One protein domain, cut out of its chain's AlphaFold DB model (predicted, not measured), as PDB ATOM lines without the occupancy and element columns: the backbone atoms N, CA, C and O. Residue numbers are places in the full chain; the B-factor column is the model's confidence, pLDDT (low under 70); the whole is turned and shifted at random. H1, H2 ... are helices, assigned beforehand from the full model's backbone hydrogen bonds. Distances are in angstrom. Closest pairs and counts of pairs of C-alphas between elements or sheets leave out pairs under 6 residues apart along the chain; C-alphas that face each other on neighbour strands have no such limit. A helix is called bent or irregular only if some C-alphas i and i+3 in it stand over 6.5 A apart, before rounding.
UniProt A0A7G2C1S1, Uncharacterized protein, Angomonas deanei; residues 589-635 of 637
ATOM      1  N   PHE A 589     -52.596 -29.101  20.579       95.69
ATOM      2  CA  PHE A 589     -51.805 -30.317  20.380       95.69
ATOM      3  C   PHE A 589     -50.799 -30.173  19.224       95.69
ATOM      4  O   PHE A 589     -49.625 -30.497  19.414       95.69
ATOM      5  N   ILE A 590     -51.221 -29.651  18.064       96.00
ATOM      6  CA  ILE A 590     -50.334 -29.420  16.910       96.00
ATOM      7  C   ILE A 590     -49.195 -28.470  17.300       96.00
ATOM      8  O   ILE A 590     -48.028 -28.810  17.117       96.00
ATOM      9  N   GLN A 591     -49.522 -27.320  17.900       94.44
ATOM     10  CA  GLN A 591     -48.540 -26.320  18.335       94.44
ATOM     11  C   GLN A 591     -47.501 -26.916  19.300       94.44
ATOM     12  O   GLN A 591     -46.299 -26.819  19.060       94.44
ATOM     13  N   MET A 592     -47.957 -27.584  20.365       93.69
ATOM     14  CA  MET A 592     -47.073 -28.176  21.378       93.69
ATOM     15  C   MET A 592     -46.236 -29.352  20.848       93.69
ATOM     16  O   MET A 592     -45.211 -29.674  21.446       93.69
ATOM     17  N   SER A 593     -46.650 -29.986  19.747       94.00
ATOM     18  CA  SER A 593     -45.932 -31.115  19.135       94.00
ATOM     19  C   SER A 593     -44.928 -30.687  18.063       94.00
ATOM     20  O   SER A 593     -43.935 -31.382  17.864       94.00
ATOM     21  N   LYS A 594     -45.156 -29.551  17.388       94.75
ATOM     22  CA  LYS A 594     -44.224 -28.991  16.394       94.75
ATOM     23  C   LYS A 594     -42.989 -28.357  17.028       94.75
ATOM     24  O   LYS A 594     -41.877 -28.674  16.616       94.75
ATOM     25  N   VAL A 595     -43.171 -27.537  18.067       94.62
ATOM     26  CA  VAL A 595     -42.084 -26.744  18.675       94.62
ATOM     27  C   VAL A 595     -40.840 -27.578  19.061       94.62
ATOM     28  O   VAL A 595     -39.736 -27.139  18.742       94.62
ATOM     29  N   PRO A 596     -40.945 -28.781  19.668       92.69
ATOM     30  CA  PRO A 596     -39.769 -29.609  19.975       92.69
ATOM     31  C   PRO A 596     -39.096 -30.242  18.743       92.69
ATOM     32  O   PRO A 596     -37.916 -30.583  18.785       92.69
ATOM     33  N   ILE A 597     -39.821 -30.419  17.634       92.44
ATOM     34  CA  ILE A 597     -39.249 -30.901  16.366       92.44
ATOM     35  C   ILE A 597     -38.490 -29.760  15.683       92.44
ATOM     36  O   ILE A 597     -37.353 -29.948  15.264       92.44
ATOM     37  N   GLU A 598     -39.094 -28.572  15.629       92.62
ATOM     38  CA  GLU A 598     -38.514 -27.356  15.040       92.62
ATOM     39  C   GLU A 598     -37.243 -26.895  15.778       92.62
ATOM     40  O   GLU A 598     -36.334 -26.348  15.160       92.62
ATOM     41  N   ARG A 599     -37.142 -27.175  17.085       94.44
ATOM     42  CA  ARG A 599     -35.941 -26.940  17.910       94.44
ATOM     43  C   ARG A 599     -34.866 -28.029  17.815       94.44
ATOM     44  O   ARG A 599     -33.763 -27.821  18.308       94.44
ATOM     45  N   GLY A 600     -35.170 -29.184  17.220       91.31
ATOM     46  CA  GLY A 600     -34.260 -30.337  17.194       91.31
ATOM     47  C   GLY A 600     -34.167 -31.120  18.514       91.31
ATOM     48  O   GLY A 600     -33.251 -31.929  18.677       91.31
ATOM     49  N   ASP A 601     -35.112 -30.933  19.444       93.50
ATOM     50  CA  ASP A 601     -35.167 -31.676  20.713       93.50
ATOM     51  C   ASP A 601     -35.436 -33.179  20.472       93.50
ATOM     52  O   ASP A 601     -34.969 -34.043  21.221       93.50
ATOM     53  N   ILE A 602     -36.171 -33.515  19.403       91.44
ATOM     54  CA  ILE A 602     -36.490 -34.898  19.011       91.44
ATOM     55  C   ILE A 602     -35.413 -35.461  18.073       91.44
ATOM     56  O   ILE A 602     -35.507 -35.343  16.853       91.44
ATOM     57  N   LYS A 603     -34.402 -36.117  18.657       92.44
ATOM     58  CA  LYS A 603     -33.255 -36.706  17.931       92.44
ATOM     59  C   LYS A 603     -33.501 -38.098  17.331       92.44
ATOM     60  O   LYS A 603     -32.712 -38.554  16.512       92.44
ATOM     61  N   ASP A 604     -34.556 -38.793  17.751       93.50
ATOM     62  CA  ASP A 604     -34.930 -40.107  17.209       93.50
ATOM     63  C   ASP A 604     -35.873 -39.921  16.010       93.50
ATOM     64  O   ASP A 604     -37.017 -39.490  16.168       93.50
ATOM     65  N   GLU A 605     -35.400 -40.263  14.808       92.62
ATOM     66  CA  GLU A 605     -36.164 -40.106  13.562       92.62
ATOM     67  C   GLU A 605     -37.412 -41.006  13.480       92.62
ATOM     68  O   GLU A 605     -38.394 -40.629  12.839       92.62
ATOM     69  N   LYS A 606     -37.450 -42.162  14.164       91.06
ATOM     70  CA  LYS A 606     -38.657 -43.010  14.226       91.06
ATOM     71  C   LYS A 606     -39.722 -42.360  15.107       91.06
ATOM     72  O   LYS A 606     -40.903 -42.379  14.759       91.06
ATOM     73  N   ILE A 607     -39.318 -41.766  16.231       90.00
ATOM     74  CA  ILE A 607     -40.211 -41.001  17.112       90.00
ATOM     75  C   ILE A 607     -40.688 -39.728  16.401       90.00
ATOM     76  O   ILE A 607     -41.887 -39.466  16.372       90.00
ATOM     77  N   LYS A 608     -39.780 -38.975  15.773       92.81
ATOM     78  CA  LYS A 608     -40.074 -37.760  14.996       92.81
ATOM     79  C   LYS A 608     -41.051 -38.033  13.850       92.81
ATOM     80  O   LYS A 608     -42.059 -37.341  13.750       92.81
ATOM     81  N   SER A 609     -40.820 -39.086  13.062       92.69
ATOM     82  CA  SER A 609     -41.728 -39.524  11.994       92.69
ATOM     83  C   SER A 609     -43.127 -39.871  12.528       92.69
ATOM     84  O   SER A 609     -44.119 -39.339  12.030       92.69
ATOM     85  N   LYS A 610     -43.220 -40.637  13.630       91.25
ATOM     86  CA  LYS A 610     -44.498 -40.912  14.316       91.25
ATOM     87  C   LYS A 610     -45.209 -39.638  14.793       91.25
ATOM     88  O   LYS A 610     -46.425 -39.542  14.661       91.25
ATOM     89  N   ILE A 611     -44.496 -38.649  15.345       92.38
ATOM     90  CA  ILE A 611     -45.125 -37.377  15.748       92.38
ATOM     91  C   ILE A 611     -45.644 -36.626  14.511       92.38
ATOM     92  O   ILE A 611     -46.756 -36.106  14.549       92.38
ATOM     93  N   LEU A 612     -44.884 -36.591  13.411       94.69
ATOM     94  CA  LEU A 612     -45.285 -35.924  12.167       94.69
ATOM     95  C   LEU A 612     -46.514 -36.578  11.513       94.69
ATOM     96  O   LEU A 612     -47.406 -35.857  11.070       94.69
ATOM     97  N   GLU A 613     -46.620 -37.910  11.519       94.44
ATOM     98  CA  GLU A 613     -47.824 -38.643  11.089       94.44
ATOM     99  C   GLU A 613     -49.059 -38.220  11.906       94.44
ATOM    100  O   GLU A 613     -50.114 -37.885  11.358       94.44
ATOM    101  N   VAL A 614     -48.911 -38.162  13.233       94.94
ATOM    102  CA  VAL A 614     -49.990 -37.781  14.154       94.94
ATOM    103  C   VAL A 614     -50.361 -36.296  14.015       94.94
ATOM    104  O   VAL A 614     -51.545 -35.956  14.060       94.94
ATOM    105  N   ILE A 615     -49.387 -35.410  13.774       96.31
ATOM    106  CA  ILE A 615     -49.626 -33.998  13.428       96.31
ATOM    107  C   ILE A 615     -50.389 -33.892  12.104       96.31
ATOM    108  O   ILE A 615     -51.370 -33.156  12.042       96.31
ATOM    109  N   ALA A 616     -50.005 -34.636  11.064       96.25
ATOM    110  CA  ALA A 616     -50.695 -34.610   9.774       96.25
ATOM    111  C   ALA A 616     -52.158 -35.076   9.896       96.25
ATOM    112  O   ALA A 616     -53.053 -34.472   9.299       96.25
ATOM    113  N   GLY A 617     -52.428 -36.091  10.725       95.81
ATOM    114  CA  GLY A 617     -53.791 -36.503  11.070       95.81
ATOM    115  C   GLY A 617     -54.581 -35.415  11.810       95.81
ATOM    116  O   GLY A 617     -55.735 -35.161  11.469       95.81
ATOM    117  N   ALA A 618     -53.953 -34.719  12.762       96.75
ATOM    118  CA  ALA A 618     -54.560 -33.591  13.470       96.75
ATOM    119  C   ALA A 618     -54.852 -32.402  12.531       96.75
ATOM    120  O   ALA A 618     -55.941 -31.834  12.570       96.75
ATOM    121  N   GLU A 619     -53.926 -32.052  11.635       96.81
ATOM    122  CA  GLU A 619     -54.122 -31.008  10.622       96.81
ATOM    123  C   GLU A 619     -55.219 -31.371   9.612       96.81
ATOM    124  O   GLU A 619     -55.972 -30.496   9.179       96.81
ATOM    125  N   LYS A 620     -55.351 -32.652   9.247       96.75
ATOM    126  CA  LYS A 620     -56.459 -33.138   8.410       96.75
ATOM    127  C   LYS A 620     -57.808 -32.938   9.108       96.75
ATOM    128  O   LYS A 620     -58.770 -32.533   8.460       96.75
ATOM    129  N   THR A 621     -57.866 -33.159  10.423       96.19
ATOM    130  CA  THR A 621     -59.039 -32.833  11.247       96.19
ATOM    131  C   THR A 621     -59.293 -31.331  11.324       96.19
ATOM    132  O   THR A 621     -60.433 -30.927  11.142       96.19
ATOM    133  N   MET A 622     -58.272 -30.485  11.502       96.75
ATOM    134  CA  MET A 622     -58.455 -29.022  11.493       96.75
ATOM    135  C   MET A 622     -59.032 -28.494  10.166       96.75
ATOM    136  O   MET A 622     -59.792 -27.533  10.176       96.75
ATOM    137  N   LYS A 623     -58.683 -29.109   9.026       96.62
ATOM    138  CA  LYS A 623     -59.116 -28.670   7.683       96.62
ATOM    139  C   LYS A 623     -60.569 -29.022   7.344       96.62
ATOM    140  O   LYS A 623     -61.210 -28.279   6.610       96.62
ATOM    141  N   ASP A 624     -61.076 -30.152   7.834       95.62
ATOM    142  CA  ASP A 624     -62.455 -30.611   7.595       95.62
ATOM    143  C   ASP A 624     -62.907 -31.526   8.756       95.62
ATOM    144  O   ASP A 624     -62.926 -32.758   8.612       95.62
ATOM    145  N   PRO A 625     -63.221 -30.940   9.931       95.50
ATOM    146  CA  PRO A 625     -63.485 -31.676  11.173       95.50
ATOM    147  C   PRO A 625     -64.819 -32.427  11.164       95.50
ATOM    148  O   PRO A 625     -65.009 -33.347  11.957       95.50
ATOM    149  N   GLU A 626     -65.731 -32.068  10.256       94.62
ATOM    150  CA  GLU A 626     -67.014 -32.755  10.070       94.62
ATOM    151  C   GLU A 626     -66.834 -34.129   9.403       94.62
ATOM    152  O   GLU A 626     -67.617 -35.041   9.660       94.62
ATOM    153  N   LYS A 627     -65.785 -34.304   8.582       93.56
ATOM    154  CA  LYS A 627     -65.495 -35.564   7.870       93.56
ATOM    155  C   LYS A 627     -64.254 -36.300   8.382       93.56
ATOM    156  O   LYS A 627     -64.134 -37.504   8.167       93.56
ATOM    157  N   ASN A 628     -63.321 -35.615   9.049       93.06
ATOM    158  CA  ASN A 628     -62.035 -36.187   9.459       93.06
ATOM    159  C   ASN A 628     -61.930 -36.331  10.983       93.06
ATOM    160  O   ASN A 628     -61.442 -35.448  11.687       93.06
ATOM    161  N   LYS A 629     -62.333 -37.504  11.475       90.88
ATOM    162  CA  LYS A 629     -62.099 -38.004  12.840       90.88
ATOM    163  C   LYS A 629     -60.596 -38.031  13.169       90.88
ATOM    164  O   LYS A 629     -59.851 -38.765  12.521       90.88
ATOM    165  N   PHE A 630     -60.157 -37.301  14.204       93.94
ATOM    166  CA  PHE A 630     -58.798 -37.447  14.752       93.94
ATOM    167  C   PHE A 630     -58.733 -38.743  15.571       93.94
ATOM    168  O   PHE A 630     -58.965 -38.759  16.778       93.94
ATOM    169  N   GLY A 631     -58.530 -39.860  14.872       89.12
ATOM    170  CA  GLY A 631     -58.592 -41.205  15.440       89.12
ATOM    171  C   GLY A 631     -57.439 -41.549  16.385       89.12
ATOM    172  O   GLY A 631     -56.515 -40.768  16.612       89.12
ATOM    173  N   ALA A 632     -57.493 -42.760  16.934       93.50
ATOM    174  CA  ALA A 632     -56.355 -43.379  17.598       93.50
ATOM    175  C   ALA A 632     -55.438 -44.035  16.552       93.50
ATOM    176  O   ALA A 632     -55.919 -44.700  15.635       93.50
ATOM    177  N   PHE A 633     -54.128 -43.859  16.699       92.88
ATOM    178  CA  PHE A 633     -53.121 -44.396  15.783       92.88
ATOM    179  C   PHE A 633     -52.683 -45.782  16.269       92.88
ATOM    180  O   PHE A 633     -52.552 -45.951  17.487       92.88
ATOM    181  N   PRO A 634     -52.459 -46.773  15.383       92.19
ATOM    182  CA  PRO A 634     -52.017 -48.103  15.785       92.19
ATOM    183  C   PRO A 634     -50.772 -48.051  16.666       92.19
ATOM    184  O   PRO A 634     -49.771 -47.422  16.317       92.19
ATOM    185  N   LEU A 635     -50.807 -48.745  17.804       85.50
ATOM    186  CA  LEU A 635     -49.578 -49.004  18.538       85.50
ATOM    187  C   LEU A 635     -48.766 -50.016  17.731       85.50
ATOM    188  O   LEU A 635     -49.231 -51.124  17.460       85.50
TER     189      LEU A 635
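This is residues 589 to 635 of the 637 residues of an uncharacterized protein of Angomonas deanei (UniProt A0A7G2C1S1). A lopsided helical hairpin: the short helix H1 packs slantwise on the much longer H2, which runs back the other way, and after H2 a tail without named elements, residues 624 to 635, turns round and folds back on the side of H2 away from H1. The printed part has 47 residues, with two named helices in the order H1, H2 and no named strand, and its class is all helix. It is only just loose, close to compact, with a radius of gyration of the C-alphas of 11.5 A. The C-alphas span 35 by 23 by 11 A, an outline that is only just flat.

H1 holds residues 589 to 598 and begins at C-alpha 589, at (-51.805, -30.317, 20.380); it measures 14.6 A from first to last C-alpha. H1 is neither bent nor irregular, but only just: C-alphas 593 and 596 are 6.4 A apart. H2 holds residues 605 to 623, from C-alpha 605 at (-36.164, -40.106, 13.562) to C-alpha 623 at (-59.116, -28.670, 7.683), and measures 26.3 A. The last printed residue, Leu 635, has its C-alpha at (-49.578, -49.004, 18.538).

H1 and H2 touch, with 7 pairs of C-alphas within 8 A. Their closest C-alphas, those of Ile 590 and Ile 615, are 5.8 A apart. The two helices form a helical hairpin and run opposite ways at a steep tilt of 38 degrees, with their centres 10.0 A apart. In H2 every O i to N i+4 pair is within hydrogen-bond range; in H1, 4 of 6 are.

The two C-alphas farthest apart, those of Lys 603 and Glu 626, are 34.9 A apart. The link from H1 to H2, of 6 residues, is short. Residues 624 to 635, with no named element, have C-alphas 10 to 19 A from the mean of the C-alphas. The printed part has no cut. The mean pLDDT of the printed part is 93.7, and no printed residue is under 70.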